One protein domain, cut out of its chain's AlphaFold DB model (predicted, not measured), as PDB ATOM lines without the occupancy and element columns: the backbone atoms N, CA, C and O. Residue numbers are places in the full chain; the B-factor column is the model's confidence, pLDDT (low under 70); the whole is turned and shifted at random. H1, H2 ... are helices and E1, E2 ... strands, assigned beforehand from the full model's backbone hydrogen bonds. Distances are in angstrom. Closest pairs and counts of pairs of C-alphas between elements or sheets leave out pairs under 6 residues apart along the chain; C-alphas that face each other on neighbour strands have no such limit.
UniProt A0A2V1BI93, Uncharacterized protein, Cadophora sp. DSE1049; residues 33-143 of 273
ATOM      1  N   LEU A  33     174.009 217.091 142.122       88.44
ATOM      2  CA  LEU A  33     175.168 216.199 142.204       88.44
ATOM      3  C   LEU A  33     175.679 215.871 140.798       88.44
ATOM      4  O   LEU A  33     174.917 215.439 139.929       88.44
ATOM      5  N   LYS A  34     176.977 216.068 140.585       91.56
ATOM      6  CA  LYS A  34     177.618 215.779 139.307       91.56
ATOM      7  C   LYS A  34     178.114 214.339 139.319       91.56
ATOM      8  O   LYS A  34     178.804 213.937 140.250       91.56
ATOM      9  N   VAL A  35     177.785 213.570 138.285       90.12
ATOM     10  CA  VAL A  35     178.260 212.191 138.123       90.12
ATOM     11  C   VAL A  35     179.154 212.119 136.893       90.12
ATOM     12  O   VAL A  35     178.742 212.521 135.809       90.12
ATOM     13  N   GLU A  36     180.372 211.625 137.082       92.06
ATOM     14  CA  GLU A  36     181.375 211.414 136.035       92.06
ATOM     15  C   GLU A  36     181.759 209.932 135.988       92.06
ATOM     16  O   GLU A  36     181.819 209.280 137.033       92.06
ATOM     17  N   THR A  37     182.045 209.394 134.799       91.38
ATOM     18  CA  THR A  37     182.390 207.974 134.623       91.38
ATOM     19  C   THR A  37     183.752 207.772 133.974       91.38
ATOM     20  O   THR A  37     184.145 208.471 133.038       91.38
ATOM     21  N   HIS A  38     184.462 206.753 134.447       92.31
ATOM     22  CA  HIS A  38     185.748 206.328 133.914       92.31
ATOM     23  C   HIS A  38     185.690 204.852 133.527       92.31
ATOM     24  O   HIS A  38     185.395 204.008 134.371       92.31
ATOM     25  N   ILE A  39     185.985 204.543 132.263       90.31
ATOM     26  CA  ILE A  39     186.129 203.161 131.801       90.31
ATOM     27  C   ILE A  39     187.559 202.715 132.051       90.31
ATOM     28  O   ILE A  39     188.505 203.230 131.452       90.31
ATOM     29  N   ASN A  40     187.694 201.702 132.894       88.50
ATOM     30  CA  ASN A  40     188.937 201.004 133.164       88.50
ATOM     31  C   ASN A  40     189.209 200.017 132.017       88.50
ATOM     32  O   ASN A  40     188.977 198.811 132.125       88.50
ATOM     33  N   GLY A  41     189.629 200.559 130.873       81.25
ATOM     34  CA  GLY A  41     189.771 199.812 129.624       81.25
ATOM     35  C   GLY A  41     190.858 198.728 129.641       81.25
ATOM     36  O   GLY A  41     191.729 198.664 130.515       81.25
ATOM     37  N   GLY A  42     190.826 197.879 128.613       76.31
ATOM     38  CA  GLY A  42     191.791 196.797 128.425       76.31
ATOM     39  C   GLY A  42     191.488 195.578 129.299       76.31
ATOM     40  O   GLY A  42     190.345 195.152 129.413       76.31
ATOM     41  N   ALA A  43     192.516 194.997 129.923       76.75
ATOM     42  CA  ALA A  43     192.409 193.732 130.659       76.75
ATOM     43  C   ALA A  43     191.590 193.807 131.968       76.75
ATOM     44  O   ALA A  43     191.416 192.792 132.631       76.75
ATOM     45  N   SER A  44     191.068 194.981 132.340       78.00
ATOM     46  CA  SER A  44     190.203 195.164 133.513       78.00
ATOM     47  C   SER A  44     188.709 195.061 133.171       78.00
ATOM     48  O   SER A  44     187.886 195.692 133.824       78.00
ATOM     49  N   LEU A  45     188.363 194.278 132.140       80.31
ATOM     50  CA  LEU A  45     186.982 193.981 131.722       80.31
ATOM     51  C   LEU A  45     186.134 195.226 131.437       80.31
ATOM     52  O   LEU A  45     184.924 195.215 131.654       80.31
ATOM     53  N   GLU A  46     186.780 196.322 131.034       85.75
ATOM     54  CA  GLU A  46     186.119 197.599 130.740       85.75
ATOM     55  C   GLU A  46     185.176 198.048 131.873       85.75
ATOM     56  O   GLU A  46     184.104 198.610 131.639       85.75
ATOM     57  N   MET A  47     185.583 197.768 133.119       85.88
ATOM     58  CA  MET A  47     184.838 198.129 134.321       85.88
ATOM     59  C   MET A  47     184.634 199.640 134.403       85.88
ATOM     60  O   MET A  47     185.565 200.406 134.148       85.88
ATOM     61  N   ILE A  48     183.460 200.082 134.837       87.25
ATOM     62  CA  ILE A  48     183.169 201.505 135.018       87.25
ATOM     63  C   ILE A  48     183.317 201.893 136.481       87.25
ATOM     64  O   ILE A  48     182.667 201.334 137.358       87.25
ATOM     65  N   SER A  49     184.126 202.921 136.723       91.81
ATOM     66  CA  SER A  49     184.157 203.641 137.992       91.81
ATOM     67  C   SER A  49     183.311 204.906 137.884       91.81
ATOM     68  O   SER A  49     183.437 205.658 136.914       91.81
ATOM     69  N   SER A  50     182.466 205.164 138.884       92.50
ATOM     70  CA  SER A  50     181.604 206.354 138.929       92.50
ATOM     71  C   SER A  50     182.032 207.299 140.044       92.50
ATOM     72  O   SER A  50     182.064 206.914 141.210       92.50
ATOM     73  N   LEU A  51     182.327 208.551 139.703       94.81
ATOM     74  CA  LEU A  51     182.661 209.607 140.652       94.81
ATOM     75  C   LEU A  51     181.444 210.519 140.843       94.81
ATOM     76  O   LEU A  51     181.039 211.228 139.922       94.81
ATOM     77  N   ILE A  52     180.870 210.501 142.046       94.31
ATOM     78  CA  ILE A  52     179.765 211.373 142.451       94.31
ATOM     79  C   ILE A  52     180.358 212.563 143.202       94.31
ATOM     80  O   ILE A  52     180.967 212.395 144.258       94.31
ATOM     81  N   ILE A  53     180.190 213.760 142.654       95.38
ATOM     82  CA  ILE A  53     180.794 215.003 143.131       95.38
ATOM     83  C   ILE A  53     179.681 215.913 143.653       95.38
ATOM     84  O   ILE A  53     178.776 216.297 142.908       95.38
ATOM     85  N   GLY A  54     179.769 216.250 144.935       93.81
ATOM     86  CA  GLY A  54     178.912 217.222 145.600       93.81
ATOM     87  C   GLY A  54     179.579 218.586 145.773       93.81
ATOM     88  O   GLY A  54     180.648 218.881 145.230       93.81
ATOM     89  N   SER A  55     178.946 219.424 146.586       94.56
ATOM     90  CA  SER A  55     179.378 220.778 146.921       94.56
ATOM     91  C   SER A  55     180.713 220.808 147.671       94.56
ATOM     92  O   SER A  55     181.558 221.667 147.397       94.56
ATOM     93  N   GLU A  56     180.919 219.889 148.618       95.81
ATOM     94  CA  GLU A  56     182.083 219.888 149.524       95.81
ATOM     95  C   GLU A  56     182.896 218.591 149.509       95.81
ATOM     96  O   GLU A  56     184.020 218.579 150.002       95.81
ATOM     97  N   ALA A  57     182.367 217.513 148.933       96.81
ATOM     98  CA  ALA A  57     183.011 216.207 148.921       96.81
ATOM     99  C   ALA A  57     182.683 215.430 147.646       96.81
ATOM    100  O   ALA A  57     181.736 215.755 146.932       96.81
ATOM    101  N   ALA A  58     183.447 214.373 147.395       96.81
ATOM    102  CA  ALA A  58     183.160 213.392 146.362       96.81
ATOM    103  C   ALA A  58     183.206 211.966 146.926       96.81
ATOM    104  O   ALA A  58     183.842 211.699 147.950       96.81
ATOM    105  N   VAL A  59     182.536 211.047 146.237       96.12
ATOM    106  CA  VAL A  59     182.532 209.608 146.509       96.12
ATOM    107  C   VAL A  59     182.788 208.859 145.212       96.12
ATOM    108  O   VAL A  59     182.262 209.227 144.163       96.12
ATOM    109  N   LEU A  60     183.586 207.800 145.291       94.81
ATOM    110  CA  LEU A  60     183.939 206.956 144.156       94.81
ATOM    111  C   LEU A  60     183.293 205.581 144.322       94.81
ATOM    112  O   LEU A  60     183.371 204.979 145.391       94.81
ATOM    113  N   ILE A  61     182.655 205.101 143.265       90.94
ATOM    114  CA  ILE A  61     182.010 203.794 143.196       90.94
ATOM    115  C   ILE A  61     182.800 202.925 142.224       90.94
ATOM    116  O   ILE A  61     183.054 203.353 141.099       90.94
ATOM    117  N   ASP A  62     183.123 201.716 142.675       88.06
ATOM    118  CA  ASP A  62     183.847 200.648 141.989       88.06
ATOM    119  C   ASP A  62     185.293 200.967 141.609       88.06
ATOM    120  O   ASP A  62     185.615 201.972 140.975       88.06
ATOM    121  N   MET A  63     186.189 200.069 142.024       88.00
ATOM    122  CA  MET A  63     187.612 200.101 141.690       88.00
ATOM    123  C   MET A  63     187.903 199.097 140.574       88.00
ATOM    124  O   MET A  63     187.293 198.023 140.565       88.00
ATOM    125  N   PRO A  64     188.866 199.387 139.685       88.69
ATOM    126  CA  PRO A  64     189.327 198.420 138.709       88.69
ATOM    127  C   PRO A  64     189.955 197.207 139.379       88.69
ATOM    128  O   PRO A  64     190.493 197.265 140.487       88.69
ATOM    129  N   LEU A  65     189.941 196.111 138.633       83.50
ATOM    130  CA  LEU A  65     190.538 194.849 139.039       83.50
ATOM    131  C   LEU A  65     192.075 194.898 139.090       83.50
ATOM    132  O   LEU A  65     192.697 194.196 139.888       83.50
ATOM    133  N   LEU A  66     192.686 195.684 138.204       88.94
ATOM    134  CA  LEU A  66     194.118 195.638 137.923       88.94
ATOM    135  C   LEU A  66     194.841 196.895 138.415       88.94
ATOM    136  O   LEU A  66     194.306 198.001 138.352       88.94
ATOM    137  N   ILE A  67     196.086 196.716 138.864       90.31
ATOM    138  CA  ILE A  67     196.921 197.785 139.435       90.31
ATOM    139  C   ILE A  67     197.152 198.940 138.442       90.31
ATOM    140  O   ILE A  67     196.915 200.078 138.845       90.31
ATOM    141  N   PRO A  68     197.537 198.717 137.165       91.94
ATOM    142  CA  PRO A  68     197.747 199.825 136.228       91.94
ATOM    143  C   PRO A  68     196.486 200.676 136.025       91.94
ATOM    144  O   PRO A  68     196.544 201.900 136.072       91.94
ATOM    145  N   GLN A  69     195.320 200.035 135.898       93.12
ATOM    146  CA  GLN A  69     194.042 200.741 135.789       93.12
ATOM    147  C   GLN A  69     193.698 201.504 137.075       93.12
ATOM    148  O   GLN A  69     193.117 202.582 137.003       93.12
ATOM    149  N   ALA A  70     194.079 201.002 138.253       92.19
ATOM    150  CA  ALA A  70     193.897 201.731 139.508       92.19
ATOM    151  C   ALA A  70     194.756 203.008 139.570       92.19
ATOM    152  O   ALA A  70     194.299 204.036 140.079       92.19
ATOM    153  N   GLU A  71     195.980 202.971 139.037       94.38
ATOM    154  CA  GLU A  71     196.854 204.148 138.928       94.38
ATOM    155  C   GLU A  71     196.277 205.188 137.957       94.38
ATOM    156  O   GLU A  71     196.216 206.379 138.295       94.38
ATOM    157  N   ASP A  72     195.788 204.731 136.800       95.38
ATOM    158  CA  ASP A  72     195.120 205.564 135.796       95.38
ATOM    159  C   ASP A  72     193.843 206.209 136.354       95.38
ATOM    160  O   ASP A  72     193.663 207.427 136.246       95.38
ATOM    161  N   LEU A  73     192.996 205.431 137.038       95.88
ATOM    162  CA  LEU A  73     191.798 205.940 137.704       95.88
ATOM    163  C   LEU A  73     192.157 206.996 138.751       95.88
ATOM    164  O   LEU A  73     191.533 208.057 138.806       95.88
ATOM    165  N   ALA A  74     193.187 206.754 139.566       96.19
ATOM    166  CA  ALA A  74     193.622 207.716 140.572       96.19
ATOM    167  C   ALA A  74     194.102 209.033 139.936       96.19
ATOM    168  O   ALA A  74     193.856 210.111 140.487       96.19
ATOM    169  N   ALA A  75     194.777 208.971 138.783       97.44
ATOM    170  CA  ALA A  75     195.154 210.160 138.021       97.44
ATOM    171  C   ALA A  75     193.927 210.884 137.449       97.44
ATOM    172  O   ALA A  75     193.833 212.107 137.563       97.44
ATOM    173  N   TRP A  76     192.967 210.138 136.899       97.62
ATOM    174  CA  TRP A  76     191.721 210.691 136.378       97.62
ATOM    175  C   TRP A  76     190.892 211.388 137.467       97.62
ATOM    176  O   TRP A  76     190.466 212.524 137.258       97.62
ATOM    177  N   VAL A  77     190.739 210.791 138.656       97.94
ATOM    178  CA  VAL A  77     190.014 211.404 139.789       97.94
ATOM    179  C   VAL A  77     190.643 212.743 140.180       97.94
ATOM    180  O   VAL A  77     189.931 213.742 140.275       97.94
ATOM    181  N   ARG A  78     191.979 212.793 140.325       97.12
ATOM    182  CA  ARG A  78     192.716 214.032 140.651       97.12
ATOM    183  C   ARG A  78     192.530 215.138 139.611       97.12
ATOM    184  O   ARG A  78     192.571 216.310 139.965       97.12
ATOM    185  N   ASN A  79     192.340 214.770 138.346       97.81
ATOM    186  CA  ASN A  79     192.118 215.722 137.257       97.81
ATOM    187  C   ASN A  79     190.643 216.129 137.102       97.81
ATOM    188  O   ASN A  79     190.359 217.125 136.439       97.81
ATOM    189  N   THR A  80     189.710 215.370 137.682       97.62
ATOM    190  CA  THR A  80     188.264 215.559 137.483       97.62
ATOM    191  C   THR A  80     187.629 216.435 138.562       97.62
ATOM    192  O   THR A  80     186.667 217.153 138.282       97.62
ATOM    193  N   THR A  81     188.145 216.405 139.794       97.06
ATOM    194  CA  THR A  81     187.590 217.183 140.909       97.06
ATOM    195  C   THR A  81     188.665 217.682 141.870       97.06
ATOM    196  O   THR A  81     189.671 217.015 142.100       97.06
ATOM    197  N   ASP A  82     188.427 218.853 142.457       96.81
ATOM    198  CA  ASP A  82     189.185 219.400 143.585       96.81
ATOM    199  C   ASP A  82     188.584 218.999 144.945       96.81
ATOM    200  O   ASP A  82     189.170 219.285 145.993       96.81
ATOM    201  N   LYS A  83     187.415 218.342 144.948       97.06
ATOM    202  CA  LYS A  83     186.719 217.933 146.169       97.06
ATOM    203  C   LYS A  83     187.429 216.753 146.837       97.06
ATOM    204  O   LYS A  83     187.873 215.831 146.150       97.06
ATOM    205  N   PRO A  84     187.505 216.730 148.180       97.56
ATOM    206  CA  PRO A  84     188.047 215.590 148.902       97.56
ATOM    207  C   PRO A  84     187.188 214.343 148.665       97.56
ATOM    208  O   PRO A  84     185.963 214.379 148.794       97.56
ATOM    209  N   LEU A  85     187.849 213.225 148.369       96.44
ATOM    210  CA  LEU A  85     187.218 211.912 148.324       96.44
ATOM    211  C   LEU A  85     186.978 211.424 149.760       96.44
ATOM    212  O   LEU A  85     187.938 211.154 150.481       96.44
ATOM    213  N   VAL A  86     185.715 211.337 150.184       95.75
ATOM    214  CA  VAL A  86     185.353 210.999 151.579       95.75
ATOM    215  C   VAL A  86     184.998 209.529 151.779       95.75
ATOM    216  O   VAL A  86     185.057 209.037 152.902       95.75
ATOM    217  N   ALA A  87     184.650 208.823 150.701       92.62
ATOM    218  CA  ALA A  87     184.428 207.384 150.717       92.62
ATOM    219  C   ALA A  87     184.688 206.764 149.339       92.62
ATOM    220  O   ALA A  87     184.538 207.413 148.301       92.62
ATOM    221  N   VAL A  88     185.041 205.481 149.361       91.19
ATOM    222  CA  VAL A  88     185.071 204.604 148.192       91.19
ATOM    223  C   VAL A  88     184.148 203.435 148.483       91.19
ATOM    224  O   VAL A  88     184.279 202.799 149.529       91.19
ATOM    225  N   PHE A  89     183.227 203.156 147.571       87.44
ATOM    226  CA  PHE A  89     182.355 201.996 147.654       87.44
ATOM    227  C   PHE A  89     182.663 201.005 146.545       87.44
ATOM    228  O   PHE A  89     183.069 201.382 145.449       87.44
ATOM    229  N   THR A  90     182.375 199.742 146.825       82.25
ATOM    230  CA  THR A  90     182.399 198.664 145.844       82.25
ATOM    231  C   THR A  90     181.020 198.016 145.820       82.25
ATOM    232  O   THR A  90     180.475 197.669 146.875       82.25
ATOM    233  N   THR A  91     180.448 197.871 144.629       76.81
ATOM    234  CA  THR A  91     179.121 197.288 144.402       76.81
ATOM    235  C   THR A  91     179.108 195.796 144.700       76.81
ATOM    236  O   THR A  91     178.187 195.311 145.351       76.81
ATOM    237  N   HIS A  92     180.149 195.079 144.277       73.94
ATOM    238  CA  HIS A  92     180.314 193.647 144.501       73.94
ATOM    239  C   HIS A  92     181.793 193.239 144.475       73.94
ATOM    240  O   HIS A  92     182.659 193.953 143.973       73.94
ATOM    241  N   PHE A  93     182.101 192.085 145.059       73.44
ATOM    242  CA  PHE A  93     183.475 191.618 145.198       73.44
ATOM    243  C   PHE A  93     183.953 190.847 143.959       73.44
ATOM    244  O   PHE A  93     183.307 189.894 143.534       73.44
ATOM    245  N   HIS A  94     185.139 191.198 143.453       74.69
ATOM    246  CA  HIS A  94     185.858 190.428 142.438       74.69
ATOM    247  C   HIS A  94     186.963 189.577 143.095       74.69
ATOM    248  O   HIS A  94     187.908 190.148 143.646       74.69
ATOM    249  N   PRO A  95     186.906 188.232 143.028       72.50
ATOM    250  CA  PRO A  95     187.864 187.369 143.722       72.50
ATOM    251  C   PRO A  95     189.302 187.516 143.211       72.50
ATOM    252  O   PRO A  95     189.634 187.086 142.104       72.50
ATOM    253  N   SER A  96     190.180 188.097 144.032       74.56
ATOM    254  CA  SER A  96     191.560 188.407 143.640       74.56
ATOM    255  C   SER A  96     192.388 187.173 143.286       74.56
ATOM    256  O   SER A  96     193.183 187.253 142.354       74.56
ATOM    257  N   ASP A  97     192.178 186.026 143.938       76.62
ATOM    258  CA  ASP A  97     192.886 184.780 143.601       76.62
ATOM    259  C   ASP A  97     192.499 184.258 142.212       76.62
ATOM    260  O   ASP A  97     193.361 183.889 141.412       76.62
ATOM    261  N   TYR A  98     191.197 184.273 141.905       75.25
ATOM    262  CA  TYR A  98     190.673 183.856 140.604       75.25
ATOM    263  C   TYR A  98     191.262 184.719 139.486       75.25
ATOM    264  O   TYR A  98     191.807 184.208 138.507       75.25
ATOM    265  N   TRP A  99     191.228 186.037 139.670       80.62
ATOM    266  CA  TRP A  99     191.738 186.974 138.681       80.62
ATOM    267  C   TRP A  99     193.265 187.028 138.623       80.62
ATOM    268  O   TRP A  99     193.816 187.243 137.546       80.62
ATOM    269  N   SER A 100     193.972 186.754 139.725       83.06
ATOM    270  CA  SER A 100     195.437 186.610 139.731       83.06
ATOM    271  C   SER A 100     195.890 185.421 138.888       83.06
ATOM    272  O   SER A 100     196.932 185.497 138.239       83.06
ATOM    273  N   ALA A 101     195.111 184.334 138.854       82.31
ATOM    274  CA  ALA A 101     195.398 183.187 137.997       82.31
ATOM    275  C   ALA A 101     195.238 183.509 136.498       82.31
ATOM    276  O   ALA A 101     195.928 182.913 135.674       82.31
ATOM    277  N   ILE A 102     194.359 184.456 136.151       81.25
ATOM    278  CA  ILE A 102     194.078 184.860 134.762       81.25
ATOM    279  C   ILE A 102     195.035 185.967 134.301       81.25
ATOM    280  O   ILE A 102     195.648 185.858 133.243       81.25
ATOM    281  N   TYR A 103     195.182 187.027 135.097       84.19
ATOM    282  CA  TYR A 103     195.920 188.237 134.722       84.19
ATOM    283  C   TYR A 103     197.339 188.303 135.296       84.19
ATOM    284  O   TYR A 103     198.100 189.204 134.947       84.19
ATOM    285  N   GLY A 104     197.721 187.344 136.140       85.12
ATOM    286  CA  GLY A 104     199.018 187.283 136.804       85.12
ATOM    287  C   GLY A 104     199.028 188.006 138.154       85.12
ATOM    288  O   GLY A 104     198.535 189.124 138.295       85.12
ATOM    289  N   ALA A 105     199.666 187.383 139.148       85.81
ATOM    290  CA  ALA A 105     199.724 187.873 140.529       85.81
ATOM    291  C   ALA A 105     200.411 189.245 140.698       85.81
ATOM    292  O   ALA A 105     200.244 189.904 141.716       85.81
ATOM    293  N   THR A 106     201.188 189.703 139.715       88.44
ATOM    294  CA  THR A 106     201.801 191.042 139.747       88.44
ATOM    295  C   THR A 106     200.869 192.143 139.247       88.44
ATOM    296  O   THR A 106     201.145 193.310 139.496       88.44
ATOM    297  N   ASN A 107     199.793 191.790 138.535       88.00
ATOM    298  CA  ASN A 107     198.840 192.748 137.965       88.00
ATOM    299  C   ASN A 107     197.593 192.930 138.837       88.00
ATOM    300  O   ASN A 107     196.896 193.932 138.702       88.00
ATOM    301  N   VAL A 108     197.322 191.981 139.736       85.88
ATOM    302  CA  VAL A 108     196.216 192.018 140.697       85.88
ATOM    303  C   VAL A 108     196.786 192.251 142.092       85.88
ATOM    304  O   VAL A 108     197.787 191.639 142.468       85.88
ATOM    305  N   SER A 109     196.154 193.127 142.878       84.25
ATOM    306  CA  SER A 109     196.579 193.357 144.262       84.25
ATOM    307  C   SER A 109     196.539 192.058 145.067       84.25
ATOM    308  O   SER A 109     195.518 191.377 145.108       84.25
ATOM    309  N   GLN A 110     197.648 191.735 145.733       81.00
ATOM    310  CA  GLN A 110     197.772 190.547 146.589       81.00
ATOM    311  C   GLN A 110     197.230 190.779 148.009       81.00
ATOM    312  O   GLN A 110     197.126 189.850 148.803       81.00
ATOM    313  N   ALA A 111     196.903 192.027 148.341       81.00
ATOM    314  CA  ALA A 111     196.322 192.419 149.620       81.00
ATOM    315  C   ALA A 111     195.230 193.474 149.378       81.00
ATOM    316  O   ALA A 111     195.385 194.632 149.781       81.00
ATOM    317  N   PRO A 112     194.148 193.123 148.656       78.50
ATOM    318  CA  PRO A 112     193.032 194.036 148.471       78.50
ATOM    319  C   PRO A 112     192.429 194.379 149.836       78.50
ATOM    320  O   PRO A 112     192.281 193.520 150.708       78.50
ATOM    321  N   THR A 113     192.061 195.643 150.030       80.00
ATOM    322  CA  THR A 113     191.261 196.009 151.201       80.00
ATOM    323  C   THR A 113     189.860 195.449 151.004       80.00
ATOM    324  O   THR A 113     189.198 195.792 150.027       80.00
ATOM    325  N   ILE A 114     189.414 194.589 151.918       75.62
ATOM    326  CA  ILE A 114     188.029 194.117 151.942       75.62
ATOM    327  C   ILE A 114     187.171 195.272 152.476       75.62
ATOM    328  O   ILE A 114     187.430 195.731 153.593       75.62
ATOM    329  N   PRO A 115     186.188 195.776 151.707       77.81
ATOM    330  CA  PRO A 115     185.301 196.822 152.192       77.81
ATOM    331  C   PRO A 115     184.535 196.351 153.430       77.81
ATOM    332  O   PRO A 115     184.102 195.202 153.509       77.81
ATOM    333  N   SER A 116     184.339 197.248 154.393       81.69
ATOM    334  CA  SER A 116     183.357 197.013 155.451       81.69
ATOM    335  C   SER A 116     181.947 197.077 154.849       81.69
ATOM    336  O   SER A 116     181.701 197.970 154.030       81.69
ATOM    337  N   PRO A 117     181.010 196.207 155.267       80.38
ATOM    338  CA  PRO A 117     179.617 196.319 154.855       80.38
ATOM    339  C   PRO A 117     179.042 197.705 155.166       80.38
ATOM    340  O   PRO A 117     179.259 198.259 156.248       80.38
ATOM    341  N   TYR A 118     178.306 198.260 154.207       82.94
ATOM    342  CA  TYR A 118     177.536 199.483 154.369       82.94
ATOM    343  C   TYR A 118     176.045 199.141 154.414       82.94
ATOM    344  O   TYR A 118     175.396 198.971 153.381       82.94
ATOM    345  N   ASP A 119     175.511 199.041 155.631       82.12
ATOM    346  CA  ASP A 119     174.171 198.503 155.910       82.12
ATOM    347  C   ASP A 119     173.032 199.534 155.780       82.12
ATOM    348  O   ASP A 119     171.921 199.315 156.269       82.12
ATOM    349  N   PHE A 120     173.287 200.673 155.134       85.50
ATOM    350  CA  PHE A 120     172.281 201.710 154.902       85.50
ATOM    351  C   PHE A 120     171.798 201.694 153.450       85.50
ATOM    352  O   PHE A 120     172.516 201.301 152.537       85.50
ATOM    353  N   THR A 121     170.571 202.165 153.233       82.25
ATOM    354  CA  THR A 121     169.940 202.239 151.904       82.25
ATOM    355  C   THR A 121     170.147 203.581 151.211       82.25
ATOM    356  O   THR A 121     169.647 203.789 150.112       82.25
ATOM    357  N   PHE A 122     170.852 204.519 151.841       88.81
ATOM    358  CA  PHE A 122     171.214 205.798 151.241       88.81
ATOM    359  C   PHE A 122     172.380 206.442 151.992       88.81
ATOM    360  O   PHE A 122     172.640 206.107 153.148       88.81
ATOM    361  N   PHE A 123     173.022 207.417 151.356       90.31
ATOM    362  CA  PHE A 123     173.931 208.355 152.009       90.31
ATOM    363  C   PHE A 123     173.775 209.762 151.422       90.31
ATOM    364  O   PHE A 123     173.164 209.952 150.370       90.31
ATOM    365  N   THR A 124     174.320 210.761 152.106       92.75
ATOM    366  CA  THR A 124     174.373 212.149 151.633       92.75
ATOM    367  C   THR A 124     175.816 212.628 151.613       92.75
ATOM    368  O   THR A 124     176.640 212.159 152.401       92.75
ATOM    369  N   LEU A 125     176.121 213.580 150.735       91.75
ATOM    370  CA  LEU A 125     177.379 214.316 150.799       91.75
ATOM    371  C   LEU A 125     177.207 215.545 151.700       91.75
ATOM    372  O   LEU A 125     176.103 216.098 151.751       91.75
ATOM    373  N   PRO A 126     178.262 215.965 152.426       92.69
ATOM    374  CA  PRO A 126     178.229 217.196 153.202       92.69
ATOM    375  C   PRO A 126     177.755 218.359 152.340       92.69
ATOM    376  O   PRO A 126     178.254 218.547 151.227       92.69
ATOM    377  N   SER A 127     176.828 219.153 152.876       91.94
ATOM    378  CA  SER A 127     176.268 220.324 152.196       91.94
ATOM    379  C   SER A 127     175.295 220.011 151.041       91.94
ATOM    380  O   SER A 127     174.811 220.965 150.419       91.94
ATOM    381  N   ASP A 128     174.988 218.730 150.782       90.38
ATOM    382  CA  ASP A 128     174.056 218.233 149.752       90.38
ATOM    383  C   ASP A 128     173.005 217.257 150.335       90.38
ATOM    384  O   ASP A 128     172.528 216.331 149.674       90.38
ATOM    385  N   GLU A 129     172.612 217.441 151.599       91.06
ATOM    386  CA  GLU A 129     171.706 216.536 152.325       91.06
ATOM    387  C   GLU A 129     170.288 216.480 151.731       91.06
ATOM    388  O   GLU A 129     169.552 215.517 151.948       91.06
ATOM    389  N   ALA A 130     169.903 217.498 150.955       87.88
ATOM    390  CA  ALA A 130     168.624 217.550 150.248       87.88
ATOM    391  C   ALA A 130     168.551 216.597 149.036       87.88
ATOM    392  O   ALA A 130     167.464 216.375 148.501       87.88
ATOM    393  N   THR A 131     169.683 216.034 148.604       85.12
ATOM    394  CA  THR A 131     169.798 215.134 147.447       85.12
ATOM    395  C   THR A 131     170.466 213.817 147.856       85.12
ATOM    396  O   THR A 131     171.627 213.587 147.518       85.12
ATOM    397  N   PRO A 132     169.778 212.944 148.618       88.50
ATOM    398  CA  PRO A 132     170.359 211.679 149.053       88.50
ATOM    399  C   PRO A 132     170.624 210.747 147.868       88.50
ATOM    400  O   PRO A 132     169.792 210.601 146.972       88.50
ATOM    401  N   ILE A 133     171.762 210.061 147.914       87.19
ATOM    402  CA  ILE A 133     172.122 208.999 146.978       87.19
ATOM    403  C   ILE A 133     171.520 207.708 147.515       87.19
ATOM    404  O   ILE A 133     171.903 207.247 148.590       87.19
ATOM    405  N   GLN A 134     170.552 207.153 146.788       84.56
ATOM    406  CA  GLN A 134     169.858 205.928 147.171       84.56
ATOM    407  C   GLN A 134     170.630 204.701 146.683       84.56
ATOM    408  O   GLN A 134     171.117 204.641 145.552       84.56
ATOM    409  N   LEU A 135     170.699 203.701 147.546       80.38
ATOM    410  CA  LEU A 135     171.305 202.409 147.288       80.38
ATOM    411  C   LEU A 135     170.180 201.386 147.197       80.38
ATOM    412  O   LEU A 135     169.469 201.155 148.175       80.38
ATOM    413  N   LEU A 136     170.016 200.756 146.030       72.25
ATOM    414  CA  LEU A 136     169.017 199.694 145.882       72.25
ATOM    415  C   LEU A 136     169.439 198.399 146.587       72.25
ATOM    416  O   LEU A 136     168.646 197.466 146.695       72.25
ATOM    417  N   SER A 137     170.672 198.353 147.091       65.00
ATOM    418  CA  SER A 137     171.189 197.259 147.893       65.00
ATOM    419  C   SER A 137     172.339 197.711 148.803       65.00
ATOM    420  O   SER A 137     173.004 198.697 148.480       65.00
ATOM    421  N   PRO A 138     172.631 196.982 149.896       57.22
ATOM    422  CA  PRO A 138     173.846 197.191 150.685       57.22
ATOM    423  C   PRO A 138     175.108 197.150 149.811       57.22
ATOM    424  O   PRO A 138     175.187 196.341 148.883       57.22
ATOM    425  N   LEU A 139     176.089 198.003 150.113       62.00
ATOM    426  CA  LEU A 139     177.399 198.029 149.444       62.00
ATOM    427  C   LEU A 139     178.447 197.310 150.303       62.00
ATOM    428  O   LEU A 139     178.345 197.290 151.529       62.00
ATOM    429  N   GLY A 140     179.476 196.741 149.673       49.31
ATOM    430  CA  GLY A 140     180.666 196.256 150.383       49.31
ATOM    431  C   GLY A 140     180.519 194.965 151.200       49.31
ATOM    432  O   GLY A 140     181.439 194.632 151.938       49.31
ATOM    433  N   ALA A 141     179.422 194.211 151.086       47.06
ATOM    434  CA  ALA A 141     179.330 192.895 151.721       47.06
ATOM    435  C   ALA A 141     180.012 191.820 150.843       47.06
ATOM    436  O   ALA A 141     179.559 191.591 149.715       47.06
ATOM    437  N   PRO A 142     181.064 191.123 151.324       47.91
ATOM    438  CA  PRO A 142     181.630 189.962 150.644       47.91
ATOM    439  C   PRO A 142     180.665 188.784 150.820       47.91
ATOM    440  O   PRO A 142     180.846 187.942 151.695       47.91
ATOM    441  N   SER A 143     179.582 188.753 150.040       46.56
ATOM    442  CA  SER A 143     178.675 187.611 150.020       46.56
ATOM    443  C   SER A 143     178.933 186.761 148.776       46.56
ATOM    444  O   SER A 143     178.932 187.299 147.669       46.56
TER     445      SER A 143
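What this domain is: This is residues 33 to 143 of the 273 residues of an uncharacterized protein of Cadophora sp. DSE1049 (UniProt A0A2V1BI93). A small, strongly twisted sheet of four strands has one helix, H1, covering one face, while a second, short helix, H2, lies off beyond one end of the strands. From H2 a long stretch without a named element, residues 104 to 132, runs back the length of the domain to a small hairpin-like turn with the short strand E5, on the side of the sheet away from H1. The printed part has 111 residues, with two named helices and five named strands in the order E1, E2, E3, H1, E4, H2, E5; the sheet's order is E1, E2, E3, E4, and it is mixed. The class is mixed, helices and strands, though under half of the residues, 48, are in named elements. The whole is compact, with a radius of gyration of the C-alphas of 14.6 A and spans of 45 by 32 by 20 A.

How they stand to each other: E1, residues 34 to 40, and E2, residues 47 to 53, form an antiparallel hairpin, with N 36 and O 51 at 2.9 A. E2 and E3, residues 58 to 61, form another hairpin, with N 52 and O 59 at 2.8 A. E1, E2 and E3 are a meander, each strand the antiparallel neighbour of the one before. E4, residues 85 to 89, is parallel to E3, with N 89 and O 60 at 2.8 A. H1, residues 67 to 80, is on the sheet at a height of 8.2 A, making two layers, a helix layer on one face of a sheet. It lies over E2 and only just runs along the strands, at 27 degrees to E2 on the local plane. The closest C-alphas of E1 and H1, those of Asn 40 and Gln 69, are 5.7 A apart. E3, H1 and E4 are a strand-helix-strand unit, two parallel neighbour strands with a helix between, and its crossover is right-handed. H2, residues 96 to 103, is not on the sheet and is apart from H1. In H1 and H2 every O i to N i+4 pair is within hydrogen-bond range. E5, residues 133 to 135, pairs with no named strand, but its residues 133 to 134 pair antiparallel with residues 122 to 123.

Where its parts are: E1 begins at C-alpha 34, (177.618, 215.779, 139.307), and is 19.6 A long; E2 is 19.5 A long. After E3, H1 begins at C-alpha 67, (196.921, 197.785, 139.435), and is 19.9 A long. E4, 11.1 A long, and H2 follow, and E5 ends at C-alpha 135, (171.305, 202.409, 147.288).

The domain as a whole: The two C-alphas farthest apart, those of Ala 101 and Ala 130, are 45.3 A apart. The printed part has no cut. The link from H2 to E5, 29 residues, is long. The mean pLDDT of the printed part is 85.6; residues 137 to 143 are under 70.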